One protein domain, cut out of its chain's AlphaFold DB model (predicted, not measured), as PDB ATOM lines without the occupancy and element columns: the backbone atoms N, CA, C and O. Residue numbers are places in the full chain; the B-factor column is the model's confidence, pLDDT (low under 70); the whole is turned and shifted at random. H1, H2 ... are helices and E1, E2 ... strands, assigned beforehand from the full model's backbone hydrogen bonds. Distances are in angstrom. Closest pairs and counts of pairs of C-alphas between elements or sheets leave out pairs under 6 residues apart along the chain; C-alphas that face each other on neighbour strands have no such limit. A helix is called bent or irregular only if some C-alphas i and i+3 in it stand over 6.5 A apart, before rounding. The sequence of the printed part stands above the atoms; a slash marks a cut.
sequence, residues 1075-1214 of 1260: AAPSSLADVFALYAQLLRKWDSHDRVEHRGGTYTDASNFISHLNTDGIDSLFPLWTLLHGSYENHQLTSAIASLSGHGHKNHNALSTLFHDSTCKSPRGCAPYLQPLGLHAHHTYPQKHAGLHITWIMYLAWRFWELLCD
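This is residues 1075 to 1214 of the 1260 residues of an uncharacterized protein of Babesia bigemina (UniProt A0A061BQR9). A small two-strand hairpin, E1 and E2, sits to one side of four crossed helices: H1 packs on the later part of the long H4, H2 meets the first part of H4, and H3 folds back on H2. Residues 1126 to 1135 stick out, and a long loop stretch follows H3. The 140 printed residues run H1, E1, E2, H2, H3, H4, with under half in named elements; the class is mostly helix and the sheet, E1 - E2, is antiparallel. The whole is compact, with a radius of gyration of the C-alphas of 16.3 A and spans of 52 by 37 by 31 A.

E1 is residues 1092 to 1095, 9.5 A, and E2 1106 to 1109, 10.2 A. H1, 1080 to 1089, is 14.1 A long and begins at C-alpha (8.997, -23.069, 11.989). H2, 1111 to 1121, is 13.5 A; H3, 1138 to 1148, is 16.3 A. H4, 1191 to 1214, is 32.8 A, ending at C-alpha (15.017, -28.444, 7.030). H2 is only just irregular, C-alphas 1118 and 1121 being 6.52 A apart; H4 is irregular, C-alphas 1192 and 1195 being 8.0 A apart, with a kink of 50 degrees near residue 1206.

In the hairpin E1 and E2, N 1093 and O 1108 are within hydrogen-bond range at 2.8 A. E1 and H2 are near each other. H2 and H3, a helical hairpin, touch at a steep tilt of 44 degrees, opposite ways; their closest C-alphas, Asn 1118 and Asn 1138, are 5.1 A apart. H2 touches residues 1191 to 1195 of H4 alone, about perpendicular at 80 degrees, closest at C-alphas Gly 1121 and Gly 1195, 5.6 A. H1 touches residues 1201 to 1212 of H4 alone, at a steep tilt of 48 degrees, closest at C-alphas Leu 1080 and Leu 1211, 5.9 A. H1 and H3 only just touch, only at their ends, with 3 pairs of C-alphas within 8 A, the closest Ala 1088 and Leu 1148, 7.3 A. H3 and H4 are apart. Every O i to N i+4 pair is within hydrogen-bond range in H1 and H3, against 6 of 7 in H2 and 15 of 20 in H4.

The farthest C-alphas, Trp 1129 and Pro 1171, are 53.2 A apart. The printed part has no cut. The links H2 to H3 and H3 to H4 are long, with 16 and 42 residues. Mean pLDDT of the printed part is 73.7, with residues 1097 to 1104, 1127 to 1135 and 1148 to 1178 under 70.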
ATOM      1  N   ALA A1075      -5.767 -18.965  12.758       81.06
ATOM      2  CA  ALA A1075      -5.143 -19.600  11.599       81.06
ATOM      3  C   ALA A1075      -4.060 -20.596  12.044       81.06
ATOM      4  O   ALA A1075      -3.308 -20.321  12.974       81.06
ATOM      5  N   ALA A1076      -3.952 -21.750  11.381       82.69
ATOM      6  CA  ALA A1076      -2.959 -22.761  11.749       82.69
ATOM      7  C   ALA A1076      -1.516 -22.232  11.545       82.69
ATOM      8  O   ALA A1076      -1.203 -21.764  10.445       82.69
ATOM      9  N   PRO A1077      -0.625 -22.320  12.554       83.38
ATOM     10  CA  PRO A1077       0.782 -21.951  12.404       83.38
ATOM     11  C   PRO A1077       1.485 -22.707  11.267       83.38
ATOM     12  O   PRO A1077       1.312 -23.915  11.116       83.38
ATOM     13  N   SER A1078       2.293 -21.991  10.477       78.75
ATOM     14  CA  SER A1078       2.910 -22.516   9.246       78.75
ATOM     15  C   SER A1078       4.421 -22.286   9.118       78.75
ATOM     16  O   SER A1078       5.084 -23.041   8.408       78.75
ATOM     17  N   SER A1079       4.994 -21.286   9.800       79.62
ATOM     18  CA  SER A1079       6.455 -21.115   9.879       79.62
ATOM     19  C   SER A1079       7.044 -21.978  10.995       79.62
ATOM     20  O   SER A1079       6.359 -22.261  11.980       79.62
ATOM     21  N   LEU A1080       8.331 -22.342  10.903       82.50
ATOM     22  CA  LEU A1080       8.997 -23.069  11.989       82.50
ATOM     23  C   LEU A1080       8.900 -22.310  13.321       82.50
ATOM     24  O   LEU A1080       8.587 -22.922  14.334       82.50
ATOM     25  N   ALA A1081       9.089 -20.987  13.329       81.06
ATOM     26  CA  ALA A1081       9.023 -20.192  14.553       81.06
ATOM     27  C   ALA A1081       7.627 -20.200  15.208       81.06
ATOM     28  O   ALA A1081       7.530 -20.302  16.431       81.06
ATOM     29  N   ASP A1082       6.554 -20.114  14.416       82.69
ATOM     30  CA  ASP A1082       5.178 -20.110  14.936       82.69
ATOM     31  C   ASP A1082       4.742 -21.518  15.388       82.69
ATOM     32  O   ASP A1082       4.155 -21.675  16.458       82.69
ATOM     33  N   VAL A1083       5.085 -22.562  14.619       86.56
ATOM     34  CA  VAL A1083       4.800 -23.963  14.976       86.56
ATOM     35  C   VAL A1083       5.577 -24.371  16.233       86.56
ATOM     36  O   VAL A1083       4.999 -24.949  17.153       86.56
ATOM     37  N   PHE A1084       6.864 -24.019  16.330       84.19
ATOM     38  CA  PHE A1084       7.683 -24.282  17.519       84.19
ATOM     39  C   PHE A1084       7.098 -23.587  18.756       84.19
ATOM     40  O   PHE A1084       7.009 -24.201  19.821       84.19
ATOM     41  N   ALA A1085       6.663 -22.328  18.625       84.75
ATOM     42  CA  ALA A1085       6.036 -21.593  19.721       84.75
ATOM     43  C   ALA A1085       4.733 -22.264  20.198       84.75
ATOM     44  O   ALA A1085       4.550 -22.414  21.405       84.75
ATOM     45  N   LEU A1086       3.887 -22.761  19.284       87.44
ATOM     46  CA  LEU A1086       2.682 -23.529  19.629       87.44
ATOM     47  C   LEU A1086       3.017 -24.756  20.503       87.44
ATOM     48  O   LEU A1086       2.464 -24.892  21.595       87.44
ATOM     49  N   TYR A1087       3.961 -25.614  20.087       84.19
ATOM     50  CA  TYR A1087       4.364 -26.795  20.878       84.19
ATOM     51  C   TYR A1087       5.038 -26.449  22.216       84.19
ATOM     52  O   TYR A1087       4.956 -27.239  23.156       84.19
ATOM     53  N   ALA A1088       5.698 -25.292  22.312       79.69
ATOM     54  CA  ALA A1088       6.389 -24.837  23.519       79.69
ATOM     55  C   ALA A1088       5.481 -24.139  24.551       79.69
ATOM     56  O   ALA A1088       5.883 -23.999  25.709       79.69
ATOM     57  N   GLN A1089       4.303 -23.655  24.132       83.00
ATOM     58  CA  GLN A1089       3.468 -22.747  24.931       83.00
ATOM     59  C   GLN A1089       1.981 -23.121  25.021       83.00
ATOM     60  O   GLN A1089       1.277 -22.493  25.806       83.00
ATOM     61  N   LEU A1090       1.472 -24.120  24.283       87.00
ATOM     62  CA  LEU A1090       0.041 -24.490  24.294       87.00
ATOM     63  C   LEU A1090      -0.545 -24.627  25.709       87.00
ATOM     64  O   LEU A1090      -1.614 -24.106  26.005       87.00
ATOM     65  N   LEU A1091       0.161 -25.351  26.580       87.62
ATOM     66  CA  LEU A1091      -0.280 -25.643  27.947       87.62
ATOM     67  C   LEU A1091       0.239 -24.613  28.966       87.62
ATOM     68  O   LEU A1091       0.218 -24.868  30.169       87.62
ATOM     69  N   ARG A1092       0.719 -23.454  28.499       84.94
ATOM     70  CA  ARG A1092       1.357 -22.421  29.319       84.94
ATOM     71  C   ARG A1092       0.660 -21.076  29.155       84.94
ATOM     72  O   ARG A1092       0.173 -20.704  28.088       84.94
ATOM     73  N   LYS A1093       0.627 -20.326  30.249       86.56
ATOM     74  CA  LYS A1093       0.154 -18.946  30.305       86.56
ATOM     75  C   LYS A1093       1.315 -18.035  30.672       86.56
ATOM     76  O   LYS A1093       2.200 -18.406  31.442       86.56
ATOM     77  N   TRP A1094       1.294 -16.832  30.133       86.38
ATOM     78  CA  TRP A1094       2.158 -15.759  30.592       86.38
ATOM     79  C   TRP A1094       1.720 -15.257  31.978       86.38
ATOM     80  O   TRP A1094       0.521 -15.147  32.245       86.38
ATOM     81  N   ASP A1095       2.683 -14.960  32.848       81.94
ATOM     82  CA  ASP A1095       2.482 -14.317  34.145       81.94
ATOM     83  C   ASP A1095       3.410 -13.103  34.286       81.94
ATOM     84  O   ASP A1095       4.640 -13.201  34.225       81.94
ATOM     85  N   SER A1096       2.789 -11.944  34.480       71.44
ATOM     86  CA  SER A1096       3.425 -10.634  34.555       71.44
ATOM     87  C   SER A1096       3.920 -10.257  35.957       71.44
ATOM     88  O   SER A1096       4.542  -9.201  36.094       71.44
ATOM     89  N   HIS A1097       3.656 -11.066  36.994       58.88
ATOM     90  CA  HIS A1097       3.856 -10.663  38.395       58.88
ATOM     91  C   HIS A1097       5.254 -10.935  38.961       58.88
ATOM     92  O   HIS A1097       5.697 -10.189  39.837       58.88
ATOM     93  N   ASP A1098       5.988 -11.936  38.462       53.25
ATOM     94  CA  ASP A1098       7.351 -12.230  38.933       53.25
ATOM     95  C   ASP A1098       8.399 -11.290  38.311       53.25
ATOM     96  O   ASP A1098       9.305 -11.692  37.588       53.25
ATOM     97  N   ARG A1099       8.256  -9.990  38.585       52.34
ATOM     98  CA  ARG A1099       9.196  -8.942  38.153       52.34
ATOM     99  C   ARG A1099      10.352  -8.733  39.135       52.34
ATOM    100  O   ARG A1099      11.211  -7.888  38.885       52.34
ATOM    101  N   VAL A1100      10.355  -9.462  40.256       48.22
ATOM    102  CA  VAL A1100      11.341  -9.328  41.339       48.22
ATOM    103  C   VAL A1100      12.514 -10.284  41.128       48.22
ATOM    104  O   VAL A1100      13.658  -9.842  41.232       48.22
ATOM    105  N   GLU A1101      12.259 -11.547  40.767       46.00
ATOM    106  CA  GLU A1101      13.327 -12.488  40.403       46.00
ATOM    107  C   GLU A1101      13.612 -12.465  38.891       46.00
ATOM    108  O   GLU A1101      14.777 -12.473  38.480       46.00
ATOM    109  N   HIS A1102      12.575 -12.336  38.051       53.06
ATOM    110  CA  HIS A1102      12.695 -12.429  36.592       53.06
ATOM    111  C   HIS A1102      12.386 -11.089  35.894       53.06
ATOM    112  O   HIS A1102      11.242 -10.650  35.778       53.06
ATOM    113  N   ARG A1103      13.423 -10.410  35.369       48.56
ATOM    114  CA  ARG A1103      13.293  -9.123  34.644       48.56
ATOM    115  C   ARG A1103      12.609  -9.275  33.275       48.56
ATOM    116  O   ARG A1103      13.254  -9.143  32.236       48.56
ATOM    117  N   GLY A1104      11.305  -9.502  33.290       56.88
ATOM    118  CA  GLY A1104      10.484  -9.635  32.093       56.88
ATOM    119  C   GLY A1104       9.194 -10.422  32.281       56.88
ATOM    120  O   GLY A1104       8.434 -10.459  31.332       56.88
ATOM    121  N   GLY A1105       8.921 -11.021  33.449       71.38
ATOM    122  CA  GLY A1105       7.811 -11.974  33.613       71.38
ATOM    123  C   GLY A1105       8.217 -13.411  33.260       71.38
ATOM    124  O   GLY A1105       9.389 -13.687  32.990       71.38
ATOM    125  N   THR A1106       7.269 -14.348  33.314       76.00
ATOM    126  CA  THR A1106       7.546 -15.786  33.141       76.00
ATOM    127  C   THR A1106       6.353 -16.561  32.567       76.00
ATOM    128  O   THR A1106       5.230 -16.066  32.536       76.00
ATOM    129  N   TYR A1107       6.579 -17.794  32.104       79.69
ATOM    130  CA  TYR A1107       5.538 -18.677  31.562       79.69
ATOM    131  C   TYR A1107       5.223 -19.816  32.545       79.69
ATOM    132  O   TYR A1107       6.032 -20.735  32.718       79.69
ATOM    133  N   THR A1108       4.037 -19.774  33.149       81.50
ATOM    134  CA  THR A1108       3.528 -20.752  34.130       81.50
ATOM    135  C   THR A1108       2.521 -21.719  33.496       81.50
ATOM    136  O   THR A1108       2.078 -21.513  32.366       81.50
ATOM    137  N   ASP A1109       2.144 -22.788  34.200       84.25
ATOM    138  CA  ASP A1109       1.174 -23.764  33.690       84.25
ATOM    139  C   ASP A1109      -0.226 -23.145  33.534       84.25
ATOM    140  O   ASP A1109      -0.749 -22.472  34.430       84.25
ATOM    141  N   ALA A1110      -0.878 -23.402  32.400       87.50
ATOM    142  CA  ALA A1110      -2.231 -22.932  32.115       87.50
ATOM    143  C   ALA A1110      -3.287 -23.845  32.766       87.50
ATOM    144  O   ALA A1110      -4.112 -24.440  32.078       87.50
ATOM    145  N   SER A1111      -3.267 -23.979  34.098       88.06
ATOM    146  CA  SER A1111      -4.045 -24.985  34.849       88.06
ATOM    147  C   SER A1111      -5.533 -25.049  34.473       88.06
ATOM    148  O   SER A1111      -6.070 -26.142  34.320       88.06
ATOM    149  N   ASN A1112      -6.191 -23.907  34.249       87.12
ATOM    150  CA  ASN A1112      -7.604 -23.850  33.847       87.12
ATOM    151  C   ASN A1112      -7.836 -24.409  32.427       87.12
ATOM    152  O   ASN A1112      -8.833 -25.083  32.176       87.12
ATOM    153  N   PHE A1113      -6.910 -24.154  31.499       88.88
ATOM    154  CA  PHE A1113      -6.952 -24.667  30.128       88.88
ATOM    155  C   PHE A1113      -6.625 -26.167  30.094       88.88
ATOM    156  O   PHE A1113      -7.354 -26.941  29.480       88.88
ATOM    157  N   ILE A1114      -5.609 -26.602  30.850       89.44
ATOM    158  CA  ILE A1114      -5.261 -28.021  31.044       89.44
ATOM    159  C   ILE A1114      -6.430 -28.792  31.676       89.44
ATOM    160  O   ILE A1114      -6.720 -29.913  31.261       89.44
ATOM    161  N   SER A1115      -7.120 -28.206  32.660       89.38
ATOM    162  CA  SER A1115      -8.299 -28.823  33.277       89.38
ATOM    163  C   SER A1115      -9.421 -29.007  32.258       89.38
ATOM    164  O   SER A1115      -9.917 -30.118  32.125       89.38
ATOM    165  N   HIS A1116      -9.771 -27.957  31.509       86.88
ATOM    166  CA  HIS A1116     -10.839 -28.013  30.506       86.88
ATOM    167  C   HIS A1116     -10.529 -28.982  29.354       86.88
ATOM    168  O   HIS A1116     -11.404 -29.730  28.929       86.88
ATOM    169  N   LEU A1117      -9.273 -29.038  28.889       87.62
ATOM    170  CA  LEU A1117      -8.823 -30.057  27.934       87.62
ATOM    171  C   LEU A1117      -9.074 -31.477  28.451       87.62
ATOM    172  O   LEU A1117      -9.505 -32.336  27.686       87.62
ATOM    173  N   ASN A1118      -8.820 -31.709  29.740       86.50
ATOM    174  CA  ASN A1118      -8.956 -33.019  30.364       86.50
ATOM    175  C   ASN A1118     -10.398 -33.416  30.714       86.50
ATOM    176  O   ASN A1118     -10.650 -34.614  30.843       86.50
ATOM    177  N   THR A1119     -11.323 -32.460  30.860       83.00
ATOM    178  CA  THR A1119     -12.741 -32.725  31.169       83.00
ATOM    179  C   THR A1119     -13.641 -32.757  29.939       83.00
ATOM    180  O   THR A1119     -14.440 -33.677  29.816       83.00
ATOM    181  N   ASP A1120     -13.517 -31.779  29.038       76.81
ATOM    182  CA  ASP A1120     -14.494 -31.558  27.957       76.81
ATOM    183  C   ASP A1120     -13.818 -31.388  26.588       76.81
ATOM    184  O   ASP A1120     -14.316 -31.863  25.567       76.81
ATOM    185  N   GLY A1121     -12.669 -30.703  26.555       80.06
ATOM    186  CA  GLY A1121     -12.029 -30.255  25.322       80.06
ATOM    187  C   GLY A1121     -11.553 -31.398  24.427       80.06
ATOM    188  O   GLY A1121     -11.809 -31.362  23.226       80.06
ATOM    189  N   ILE A1122     -10.897 -32.421  24.986       80.94
ATOM    190  CA  ILE A1122     -10.426 -33.576  24.202       80.94
ATOM    191  C   ILE A1122     -11.594 -34.504  23.831       80.94
ATOM    192  O   ILE A1122     -11.689 -34.902  22.672       80.94
ATOM    193  N   ASP A1123     -12.524 -34.779  24.752       76.50
ATOM    194  CA  ASP A1123     -13.702 -35.624  24.487       76.50
ATOM    195  C   ASP A1123     -14.579 -35.059  23.357       76.50
ATOM    196  O   ASP A1123     -15.077 -35.816  22.521       76.50
ATOM    197  N   SER A1124     -14.701 -33.727  23.260       74.62
ATOM    198  CA  SER A1124     -15.465 -33.054  22.197       74.62
ATOM    199  C   SER A1124     -14.953 -33.309  20.769       74.62
ATOM    200  O   SER A1124     -15.685 -33.074  19.807       74.62
ATOM    201  N   LEU A1125     -13.719 -33.808  20.612       72.31
ATOM    202  CA  LEU A1125     -13.104 -34.094  19.311       72.31
ATOM    203  C   LEU A1125     -13.470 -35.475  18.748       72.31
ATOM    204  O   LEU A1125     -13.224 -35.730  17.567       72.31
ATOM    205  N   PHE A1126     -14.053 -36.366  19.556       71.12
ATOM    206  CA  PHE A1126     -14.395 -37.725  19.140       71.12
ATOM    207  C   PHE A1126     -15.899 -37.837  18.824       71.12
ATOM    208  O   PHE A1126     -16.724 -37.851  19.735       71.12
ATOM    209  N   PRO A1127     -16.302 -37.972  17.542       60.00
ATOM    210  CA  PRO A1127     -17.716 -37.982  17.142       60.00
ATOM    211  C   PRO A1127     -18.452 -39.301  17.458       60.00
ATOM    212  O   PRO A1127     -19.581 -39.501  17.011       60.00
ATOM    213  N   LEU A1128     -17.819 -40.223  18.190       62.31
ATOM    214  CA  LEU A1128     -18.342 -41.538  18.562       62.31
ATOM    215  C   LEU A1128     -18.123 -41.773  20.062       62.31
ATOM    216  O   LEU A1128     -17.130 -41.324  20.629       62.31
ATOM    217  N   TRP A1129     -19.025 -42.521  20.703       61.38
ATOM    218  CA  TRP A1129     -18.922 -42.836  22.132       61.38
ATOM    219  C   TRP A1129     -17.596 -43.519  22.501       61.38
ATOM    220  O   TRP A1129     -17.103 -44.381  21.775       61.38
ATOM    221  N   THR A1130     -17.081 -43.203  23.691       63.06
ATOM    222  CA  THR A1130     -15.777 -43.647  24.226       63.06
ATOM    223  C   THR A1130     -15.544 -45.165  24.198       63.06
ATOM    224  O   THR A1130     -14.403 -45.604  24.042       63.06
ATOM    225  N   LEU A1131     -16.608 -45.982  24.244       62.38
ATOM    226  CA  LEU A1131     -16.538 -47.440  24.046       62.38
ATOM    227  C   LEU A1131     -15.936 -47.853  22.688       62.38
ATOM    228  O   LEU A1131     -15.316 -48.908  22.603       62.38
ATOM    229  N   LEU A1132     -16.118 -47.054  21.631       62.00
ATOM    230  CA  LEU A1132     -15.636 -47.354  20.274       62.00
ATOM    231  C   LEU A1132     -14.166 -46.965  20.055       62.00
ATOM    232  O   LEU A1132     -13.538 -47.462  19.123       62.00
ATOM    233  N   HIS A1133     -13.613 -46.114  20.925       62.47
ATOM    234  CA  HIS A1133     -12.219 -45.662  20.877       62.47
ATOM    235  C   HIS A1133     -11.345 -46.238  22.003       62.47
ATOM    236  O   HIS A1133     -10.159 -45.933  22.075       62.47
ATOM    237  N   GLY A1134     -11.900 -47.123  22.840       61.00
ATOM    238  CA  GLY A1134     -11.125 -47.938  23.776       61.00
ATOM    239  C   GLY A1134     -10.631 -47.201  25.021       61.00
ATOM    240  O   GLY A1134      -9.497 -47.433  25.426       61.00
ATOM    241  N   SER A1135     -11.473 -46.354  25.630       64.25
ATOM    242  CA  SER A1135     -11.255 -45.764  26.967       64.25
ATOM    243  C   SER A1135      -9.838 -45.214  27.205       64.25
ATOM    244  O   SER A1135      -9.159 -45.602  28.157       64.25
ATOM    245  N   TYR A1136      -9.389 -44.318  26.326       72.38
ATOM    246  CA  TYR A1136      -8.151 -43.566  26.523       72.38
ATOM    247  C   TYR A1136      -8.336 -42.512  27.633       72.38
ATOM    248  O   TYR A1136      -9.449 -42.052  27.887       72.38
ATOM    249  N   GLU A1137      -7.254 -42.116  28.307       81.44
ATOM    250  CA  GLU A1137      -7.309 -41.112  29.374       81.44
ATOM    251  C   GLU A1137      -6.772 -39.764  28.865       81.44
ATOM    252  O   GLU A1137      -5.588 -39.655  28.542       81.44
ATOM    253  N   ASN A1138      -7.610 -38.719  28.841       82.81
ATOM    254  CA  ASN A1138      -7.260 -37.378  28.334       82.81
ATOM    255  C   ASN A1138      -5.922 -36.840  28.874       82.81
ATOM    256  O   ASN A1138      -5.107 -36.287  28.127       82.81
ATOM    257  N   HIS A1139      -5.655 -37.091  30.161       84.38
ATOM    258  CA  HIS A1139      -4.458 -36.609  30.840       84.38
ATOM    259  C   HIS A1139      -3.151 -37.183  30.269       84.38
ATOM    260  O   HIS A1139      -2.097 -36.565  30.438       84.38
ATOM    261  N   GLN A1140      -3.187 -38.322  29.565       83.12
ATOM    262  CA  GLN A1140      -2.015 -38.888  28.891       83.12
ATOM    263  C   GLN A1140      -1.576 -38.004  27.712       83.12
ATOM    264  O   GLN A1140      -0.381 -37.740  27.562       83.12
ATOM    265  N   LEU A1141      -2.525 -37.464  26.933       79.38
ATOM    266  CA  LEU A1141      -2.230 -36.541  25.832       79.38
ATOM    267  C   LEU A1141      -1.670 -35.214  26.360       79.38
ATOM    268  O   LEU A1141      -0.622 -34.762  25.894       79.38
ATOM    269  N   THR A1142      -2.299 -34.617  27.383       83.75
ATOM    270  CA  THR A1142      -1.765 -33.377  27.976       83.75
ATOM    271  C   THR A1142      -0.400 -33.600  28.632       83.75
ATOM    272  O   THR A1142       0.464 -32.736  28.530       83.75
ATOM    273  N   SER A1143      -0.154 -34.771  29.235       83.62
ATOM    274  CA  SER A1143       1.158 -35.125  29.805       83.62
ATOM    275  C   SER A1143       2.236 -35.317  28.736       83.62
ATOM    276  O   SER A1143       3.384 -34.920  28.949       83.62
ATOM    277  N   ALA A1144       1.896 -35.877  27.570       78.88
ATOM    278  CA  ALA A1144       2.823 -36.007  26.446       78.88
ATOM    279  C   ALA A1144       3.212 -34.631  25.869       78.88
ATOM    280  O   ALA A1144       4.397 -34.356  25.675       78.88
ATOM    281  N   ILE A1145       2.239 -33.732  25.683       77.56
ATOM    282  CA  ILE A1145       2.479 -32.350  25.231       77.56
ATOM    283  C   ILE A1145       3.301 -31.571  26.276       77.56
ATOM    284  O   ILE A1145       4.300 -30.937  25.934       77.56
ATOM    285  N   ALA A1146       2.956 -31.679  27.563       77.31
ATOM    286  CA  ALA A1146       3.728 -31.071  28.649       77.31
ATOM    287  C   ALA A1146       5.164 -31.625  28.735       77.31
ATOM    288  O   ALA A1146       6.085 -30.890  29.082       77.31
ATOM    289  N   SER A1147       5.383 -32.889  28.356       73.62
ATOM    290  CA  SER A1147       6.721 -33.496  28.299       73.62
ATOM    291  C   SER A1147       7.579 -32.945  27.153       73.62
ATOM    292  O   SER A1147       8.785 -32.794  27.336       73.62
ATOM    293  N   LEU A1148       6.985 -32.570  26.011       66.75
ATOM    294  CA  LEU A1148       7.684 -31.837  24.937       66.75
ATOM    295  C   LEU A1148       8.102 -30.428  25.395       66.75
ATOM    296  O   LEU A1148       9.202 -29.971  25.084       66.75
ATOM    297  N   SER A1149       7.259 -29.780  26.205       63.28
ATOM    298  CA  SER A1149       7.563 -28.523  26.911       63.28
ATOM    299  C   SER A1149       8.445 -28.709  28.167       63.28
ATOM    300  O   SER A1149       8.761 -27.739  28.855       63.28
ATOM    301  N   GLY A1150       8.834 -29.941  28.510       56.91
ATOM    302  CA  GLY A1150       9.311 -30.302  29.847       56.91
ATOM    303  C   GLY A1150      10.770 -29.940  30.141       56.91
ATOM    304  O   GLY A1150      11.666 -30.121  29.310       56.91
ATOM    305  N   HIS A1151      11.047 -29.493  31.372       54.97
ATOM    306  CA  HIS A1151      12.395 -29.107  31.803       54.97
ATOM    307  C   HIS A1151      13.181 -30.258  32.477       54.97
ATOM    308  O   HIS A1151      13.384 -30.310  33.695       54.97
ATOM    309  N   GLY A1152      13.687 -31.192  31.670       50.47
ATOM    310  CA  GLY A1152      14.516 -32.307  32.136       50.47
ATOM    311  C   GLY A1152      16.012 -31.979  32.257       50.47
ATOM    312  O   GLY A1152      16.781 -32.356  31.381       50.47
ATOM    313  N   HIS A1153      16.465 -31.406  33.384       50.91
ATOM    314  CA  HIS A1153      17.890 -31.082  33.667       50.91
ATOM    315  C   HIS A1153      18.904 -32.244  33.512       50.91
ATOM    316  O   HIS A1153      20.108 -32.017  33.608       50.91
ATOM    317  N   LYS A1154      18.443 -33.484  33.307       50.28
ATOM    318  CA  LYS A1154      19.285 -34.679  33.150       50.28
ATOM    319  C   LYS A1154      19.926 -34.788  31.759       50.28
ATOM    320  O   LYS A1154      21.034 -35.306  31.675       50.28
ATOM    321  N   ASN A1155      19.278 -34.281  30.700       52.03
ATOM    322  CA  ASN A1155      19.775 -34.385  29.323       52.03
ATOM    323  C   ASN A1155      19.725 -33.030  28.592       52.03
ATOM    324  O   ASN A1155      18.671 -32.410  28.487       52.03
ATOM    325  N   HIS A1156      20.840 -32.609  27.989       55.22
ATOM    326  CA  HIS A1156      20.935 -31.378  27.184       55.22
ATOM    327  C   HIS A1156      20.467 -31.555  25.718       55.22
ATOM    328  O   HIS A1156      21.025 -30.933  24.821       55.22
ATOM    329  N   ASN A1157      19.497 -32.438  25.453       53.97
ATOM    330  CA  ASN A1157      19.030 -32.778  24.098       53.97
ATOM    331  C   ASN A1157      17.520 -32.569  23.871       53.97
ATOM    332  O   ASN A1157      17.005 -32.949  22.824       53.97
ATOM    333  N   ALA A1158      16.805 -31.994  24.842       58.12
ATOM    334  CA  ALA A1158      15.393 -31.659  24.696       58.12
ATOM    335  C   ALA A1158      15.206 -30.337  23.930       58.12
ATOM    336  O   ALA A1158      15.995 -29.402  24.096       58.12
ATOM    337  N   LEU A1159      14.112 -30.223  23.165       60.06
ATOM    338  CA  LEU A1159      13.712 -28.982  22.478       60.06
ATOM    339  C   LEU A1159      13.541 -27.801  23.456       60.06
ATOM    340  O   LEU A1159      13.777 -26.653  23.087       60.06
ATOM    341  N   SER A1160      13.244 -28.081  24.729       59.62
ATOM    342  CA  SER A1160      13.173 -27.090  25.810       59.62
ATOM    343  C   SER A1160      14.488 -26.355  26.109       59.62
ATOM    344  O   SER A1160      14.474 -25.310  26.756       59.62
ATOM    345  N   THR A1161      15.624 -26.817  25.573       59.75
ATOM    346  CA  THR A1161      16.904 -26.082  25.623       59.75
ATOM    347  C   THR A1161      16.981 -24.877  24.672       59.75
ATOM    348  O   THR A1161      17.927 -24.094  24.786       59.75
ATOM    349  N   LEU A1162      16.007 -24.717  23.763       60.41
ATOM    350  CA  LEU A1162      15.953 -23.656  22.746       60.41
ATOM    351  C   LEU A1162      15.066 -22.461  23.150       60.41
ATOM    352  O   LEU A1162      15.211 -21.382  22.586       60.41
ATOM    353  N   PHE A1163      14.174 -22.622  24.138       58.53
ATOM    354  CA  PHE A1163      13.243 -21.568  24.580       58.53
ATOM    355  C   PHE A1163      13.574 -20.931  25.943       58.53
ATOM    356  O   PHE A1163      12.787 -20.133  26.449       58.53
ATOM    357  N   HIS A1164      14.710 -21.277  26.557       55.00
ATOM    358  CA  HIS A1164      15.119 -20.751  27.865       55.00
ATOM    359  C   HIS A1164      16.176 -19.645  27.718       55.00
ATOM    360  O   HIS A1164      17.254 -19.900  27.190       55.00
ATOM    361  N   ASP A1165      15.888 -18.441  28.225       49.41
ATOM    362  CA  ASP A1165      16.769 -17.259  28.117       49.41
ATOM    363  C   ASP A1165      18.042 -17.369  28.993       49.41
ATOM    364  O   ASP A1165      19.094 -16.794  28.710       49.41
ATOM    365  N   SER A1166      17.993 -18.173  30.061       50.97
ATOM    366  CA  SER A1166      19.116 -18.352  30.985       50.97
ATOM    367  C   SER A1166      20.149 -19.382  30.502       50.97
ATOM    368  O   SER A1166      19.875 -20.569  30.322       50.97
ATOM    369  N   THR A1167      21.406 -18.947  30.358       51.84
ATOM    370  CA  THR A1167      22.523 -19.826  29.977       51.84
ATOM    371  C   THR A1167      22.850 -20.840  31.079       51.84
ATOM    372  O   THR A1167      23.295 -20.466  32.169       51.84
ATOM    373  N   CYS A1168      22.707 -22.133  30.782       52.44
ATOM    374  CA  CYS A1168      23.089 -23.223  31.683       52.44
ATOM    375  C   CYS A1168      24.580 -23.142  32.088       52.44
ATOM    376  O   CYS A1168      25.445 -23.016  31.226       52.44
ATOM    377  N   LYS A1169      24.890 -23.276  33.389       47.62
ATOM    378  CA  LYS A1169      26.222 -23.040  34.013       47.62
ATOM    379  C   LYS A1169      27.364 -24.003  33.599       47.62
ATOM    380  O   LYS A1169      28.420 -24.001  34.223       47.62
ATOM    381  N   SER A1170      27.153 -24.851  32.596       41.19
ATOM    382  CA  SER A1170      28.095 -25.878  32.125       41.19
ATOM    383  C   SER A1170      28.830 -25.397  30.863       41.19
ATOM    384  O   SER A1170      28.216 -24.690  30.064       41.19
ATOM    385  N   PRO A1171      30.091 -25.805  30.596       37.50
ATOM    386  CA  PRO A1171      30.811 -25.455  29.360       37.50
ATOM    387  C   PRO A1171      30.172 -25.986  28.058       37.50
ATOM    388  O   PRO A1171      30.679 -25.715  26.974       37.50
ATOM    389  N   ARG A1172      29.057 -26.724  28.141       44.28
ATOM    390  CA  ARG A1172      28.150 -27.032  27.022       44.28
ATOM    391  C   ARG A1172      26.771 -26.435  27.325       44.28
ATOM    392  O   ARG A1172      25.842 -27.150  27.690       44.28
ATOM    393  N   GLY A1173      26.696 -25.106  27.301       48.09
ATOM    394  CA  GLY A1173      25.513 -24.352  27.716       48.09
ATOM    395  C   GLY A1173      24.308 -24.532  26.786       48.09
ATOM    396  O   GLY A1173      24.460 -24.748  25.587       48.09
ATOM    397  N   CYS A1174      23.111 -24.398  27.357       53.22
ATOM    398  CA  CYS A1174      21.849 -24.271  26.623       53.22
ATOM    399  C   CYS A1174      21.838 -22.962  25.803       53.22
ATOM    400  O   CYS A1174      22.579 -22.033  26.142       53.22
ATOM    401  N   ALA A1175      21.045 -22.885  24.729       54.47
ATOM    402  CA  ALA A1175      21.270 -21.937  23.634       54.47
ATOM    403  C   ALA A1175      20.146 -20.880  23.459       54.47
ATOM    404  O   ALA A1175      19.386 -20.972  22.494       54.47
ATOM    405  N   PRO A1176      20.104 -19.799  24.274       53.97
ATOM    406  CA  PRO A1176      19.136 -18.685  24.155       53.97
ATOM    407  C   PRO A1176      19.279 -17.837  22.871       53.97
ATOM    408  O   PRO A1176      18.701 -16.761  22.727       53.97
ATOM    409  N   TYR A1177      20.102 -18.284  21.924       57.31
ATOM    410  CA  TYR A1177      20.247 -17.666  20.611       57.31
ATOM    411  C   TYR A1177      19.154 -18.121  19.636       57.31
ATOM    412  O   TYR A1177      18.766 -17.339  18.776       57.31
ATOM    413  N   LEU A1178      18.654 -19.351  19.814       65.81
ATOM    414  CA  LEU A1178      17.744 -20.080  18.916       65.81
ATOM    415  C   LEU A1178      16.263 -19.967  19.331       65.81
ATOM    416  O   LEU A1178      15.447 -20.832  19.018       65.81
ATOM    417  N   GLN A1179      15.927 -18.919  20.079       75.19
ATOM    418  CA  GLN A1179      14.576 -18.654  20.560       75.19
ATOM    419  C   GLN A1179      13.672 -18.243  19.380       75.19
ATOM    420  O   GLN A1179      14.026 -17.308  18.660       75.19
ATOM    421  N   PRO A1180      12.513 -18.893  19.160       78.50
ATOM    422  CA  PRO A1180      11.685 -18.609  17.992       78.50
ATOM    423  C   PRO A1180      11.077 -17.203  18.072       78.50
ATOM    424  O   PRO A1180      10.484 -16.834  19.085       78.50
ATOM    425  N   LEU A1181      11.144 -16.441  16.973       81.25
ATOM    426  CA  LEU A1181      10.646 -15.054  16.902       81.25
ATOM    427  C   LEU A1181       9.132 -14.912  17.175       81.25
ATOM    428  O   LEU A1181       8.653 -13.811  17.430       81.25
ATOM    429  N   GLY A1182       8.377 -16.015  17.124       79.19
ATOM    430  CA  GLY A1182       6.959 -16.072  17.487       79.19
ATOM    431  C   GLY A1182       6.676 -16.322  18.976       79.19
ATOM    432  O   GLY A1182       5.516 -16.261  19.365       79.19
ATOM    433  N   LEU A1183       7.680 -16.600  19.826       81.94
ATOM    434  CA  LEU A1183       7.464 -17.089  21.201       81.94
ATOM    435  C   LEU A1183       6.518 -16.203  22.025       81.94
ATOM    436  O   LEU A1183       5.650 -16.717  22.726       81.94
ATOM    437  N   HIS A1184       6.681 -14.883  21.923       85.12
ATOM    438  CA  HIS A1184       5.889 -13.904  22.666       85.12
ATOM    439  C   HIS A1184       4.530 -13.574  22.028       85.12
ATOM    440  O   HIS A1184       3.739 -12.886  22.658       85.12
ATOM    441  N   ALA A1185       4.233 -14.075  20.824       85.38
ATOM    442  CA  ALA A1185       2.941 -13.899  20.150       85.38
ATOM    443  C   ALA A1185       1.963 -15.077  20.363       85.38
ATOM    444  O   ALA A1185       0.809 -14.989  19.951       85.38
ATOM    445  N   HIS A1186       2.418 -16.186  20.962       85.50
ATOM    446  CA  HIS A1186       1.741 -17.491  20.916       85.50
ATOM    447  C   HIS A1186       1.679 -18.165  22.300       85.50
ATOM    448  O   HIS A1186       2.433 -19.096  22.571       85.50
ATOM    449  N   HIS A1187       0.796 -17.711  23.197       86.56
ATOM    450  CA  HIS A1187       0.645 -18.247  24.565       86.56
ATOM    451  C   HIS A1187      -0.773 -18.022  25.140       86.56
ATOM    452  O   HIS A1187      -1.618 -17.425  24.483       86.56
ATOM    453  N   THR A1188      -1.038 -18.460  26.384       87.81
ATOM    454  CA  THR A1188      -2.266 -18.145  27.161       87.81
ATOM    455  C   THR A1188      -3.574 -18.439  26.404       87.81
ATOM    456  O   THR A1188      -4.490 -17.626  26.382       87.81
ATOM    457  N   TYR A1189      -3.664 -19.587  25.736       89.38
ATOM    458  CA  TYR A1189      -4.751 -19.871  24.793       89.38
ATOM    459  C   TYR A1189      -6.162 -19.902  25.436       89.38
ATOM    460  O   TYR A1189      -6.309 -20.374  26.569       89.38
ATOM    461  N   PRO A1190      -7.205 -19.427  24.724       89.81
ATOM    462  CA  PRO A1190      -8.586 -19.404  25.204       89.81
ATOM    463  C   PRO A1190      -9.201 -20.809  25.215       89.81
ATOM    464  O   PRO A1190      -9.016 -21.592  24.280       89.81
ATOM    465  N   GLN A1191      -9.997 -21.114  26.243       88.81
ATOM    466  CA  GLN A1191     -10.717 -22.389  26.367       88.81
ATOM    467  C   GLN A1191     -11.661 -22.606  25.176       88.81
ATOM    468  O   GLN A1191     -11.705 -23.705  24.624       88.81
ATOM    469  N   LYS A1192     -12.306 -21.537  24.696       86.31
ATOM    470  CA  LYS A1192     -13.177 -21.527  23.511       86.31
ATOM    471  C   LYS A1192     -12.552 -22.143  22.245       86.31
ATOM    472  O   LYS A1192     -13.271 -22.652  21.387       86.31
ATOM    473  N   HIS A1193     -11.226 -22.117  22.096       86.75
ATOM    474  CA  HIS A1193     -10.537 -22.668  20.921       86.75
ATOM    475  C   HIS A1193      -9.702 -23.922  21.231       86.75
ATOM    476  O   HIS A1193      -8.955 -24.392  20.372       86.75
ATOM    477  N   ALA A1194      -9.875 -24.528  22.412       86.94
ATOM    478  CA  ALA A1194      -9.121 -25.698  22.863       86.94
ATOM    479  C   ALA A1194      -9.112 -26.855  21.843       86.94
ATOM    480  O   ALA A1194      -8.041 -27.338  21.471       86.94
ATOM    481  N   GLY A1195     -10.282 -27.250  21.323       82.88
ATOM    482  CA  GLY A1195     -10.387 -28.316  20.320       82.88
ATOM    483  C   GLY A1195      -9.668 -27.990  19.000       82.88
ATOM    484  O   GLY A1195      -9.002 -28.850  18.420       82.88
ATOM    485  N   LEU A1196      -9.712 -26.728  18.558       87.00
ATOM    486  CA  LEU A1196      -9.001 -26.265  17.361       87.00
ATOM    487  C   LEU A1196      -7.479 -26.307  17.561       87.00
ATOM    488  O   LEU A1196      -6.748 -26.724  16.665       87.00
ATOM    489  N   HIS A1197      -6.990 -25.931  18.743       88.06
ATOM    490  CA  HIS A1197      -5.558 -25.939  19.038       88.06
ATOM    491  C   HIS A1197      -5.002 -27.363  19.220       88.06
ATOM    492  O   HIS A1197      -3.903 -27.647  18.742       88.06
ATOM    493  N   ILE A1198      -5.766 -28.289  19.815       85.56
ATOM    494  CA  ILE A1198      -5.421 -29.723  19.810       85.56
ATOM    495  C   ILE A1198      -5.420 -30.278  18.380       85.56
ATOM    496  O   ILE A1198      -4.484 -30.980  18.002       85.56
ATOM    497  N   THR A1199      -6.399 -29.899  17.551       85.69
ATOM    498  CA  THR A1199      -6.418 -30.257  16.122       85.69
ATOM    499  C   THR A1199      -5.127 -29.805  15.425       85.69
ATOM    500  O   THR A1199      -4.477 -30.612  14.762       85.69
ATOM    501  N   TRP A1200      -4.683 -28.558  15.626       90.25
ATOM    502  CA  TRP A1200      -3.397 -28.084  15.093       90.25
ATOM    503  C   TRP A1200      -2.208 -28.915  15.598       90.25
ATOM    504  O   TRP A1200      -1.393 -29.354  14.795       90.25
ATOM    505  N   ILE A1201      -2.130 -29.193  16.901       86.88
ATOM    506  CA  ILE A1201      -1.061 -29.995  17.524       86.88
ATOM    507  C   ILE A1201      -0.994 -31.430  16.979       86.88
ATOM    508  O   ILE A1201       0.094 -32.004  16.916       86.88
ATOM    509  N   MET A1202      -2.121 -32.009  16.561       83.81
ATOM    510  CA  MET A1202      -2.154 -33.334  15.936       83.81
ATOM    511  C   MET A1202      -1.702 -33.286  14.469       83.81
ATOM    512  O   MET A1202      -0.819 -34.048  14.080       83.81
ATOM    513  N   TYR A1203      -2.254 -32.378  13.658       87.81
ATOM    514  CA  TYR A1203      -1.951 -32.318  12.220       87.81
ATOM    515  C   TYR A1203      -0.579 -31.701  11.894       87.81
ATOM    516  O   TYR A1203       0.046 -32.093  10.909       87.81
ATOM    517  N   LEU A1204      -0.072 -30.776  12.715       89.69
ATOM    518  CA  LEU A1204       1.232 -30.136  12.502       89.69
ATOM    519  C   LEU A1204       2.415 -30.977  13.009       89.69
ATOM    520  O   LEU A1204       3.553 -30.612  12.731       89.69
ATOM    521  N   ALA A1205       2.193 -32.103  13.698       87.31
ATOM    522  CA  ALA A1205       3.271 -32.854  14.356       87.31
ATOM    523  C   ALA A1205       4.314 -33.390  13.364       87.31
ATOM    524  O   ALA A1205       5.518 -33.288  13.604       87.31
ATOM    525  N   TRP A1206       3.856 -33.906  12.221       88.25
ATOM    526  CA  TRP A1206       4.748 -34.346  11.148       88.25
ATOM    527  C   TRP A1206       5.436 -33.159  10.462       88.25
ATOM    528  O   TRP A1206       6.655 -33.167  10.297       88.25
ATOM    529  N   ARG A1207       4.689 -32.087  10.156       87.50
ATOM    530  CA  ARG A1207       5.250 -30.868   9.548       87.50
ATOM    531  C   ARG A1207       6.311 -30.223  10.445       87.50
ATOM    532  O   ARG A1207       7.310 -29.733   9.938       87.50
ATOM    533  N   PHE A1208       6.138 -30.251  11.765       87.44
ATOM    534  CA  PHE A1208       7.118 -29.739  12.723       87.44
ATOM    535  C   PHE A1208       8.430 -30.532  12.686       87.44
ATOM    536  O   PHE A1208       9.502 -29.932  12.720       87.44
ATOM    537  N   TRP A1209       8.360 -31.860  12.550       86.62
ATOM    538  CA  TRP A1209       9.546 -32.694  12.349       86.62
ATOM    539  C   TRP A1209      10.255 -32.373  11.024       86.62
ATOM    540  O   TRP A1209      11.466 -32.160  11.030       86.62
ATOM    541  N   GLU A1210       9.512 -32.238   9.919       88.06
ATOM    542  CA  GLU A1210      10.069 -31.839   8.616       88.06
ATOM    543  C   GLU A1210      10.778 -30.475   8.698       88.06
ATOM    544  O   GLU A1210      11.938 -30.357   8.311       88.06
ATOM    545  N   LEU A1211      10.130 -29.472   9.300       85.56
ATOM    546  CA  LEU A1211      10.681 -28.126   9.502       85.56
ATOM    547  C   LEU A1211      11.972 -28.118  10.347       85.56
ATOM    548  O   LEU A1211      12.871 -27.313  10.100       85.56
ATOM    549  N   LEU A1212      12.082 -29.003  11.344       83.62
ATOM    550  CA  LEU A1212      13.299 -29.158  12.149       83.62
ATOM    551  C   LEU A1212      14.431 -29.849  11.368       83.62
ATOM    552  O   LEU A1212      15.599 -29.510  11.568       83.62
ATOM    553  N   CYS A1213      14.107 -30.780  10.466       85.06
ATOM    554  CA  CYS A1213      15.076 -31.376   9.545       85.06
ATOM    555  C   CYS A1213      15.567 -30.366   8.496       85.06
ATOM    556  O   CYS A1213      16.772 -30.297   8.251       85.06
ATOM    557  N   ASP A1214      14.673 -29.538   7.947       84.38
ATOM    558  CA  ASP A1214      15.017 -28.444   7.030       84.38
ATOM    559  C   ASP A1214      15.992 -27.450   7.700       84.38
ATOM    560  O   ASP A1214      17.017 -27.092   7.114       84.38
TER     561      ASP A1214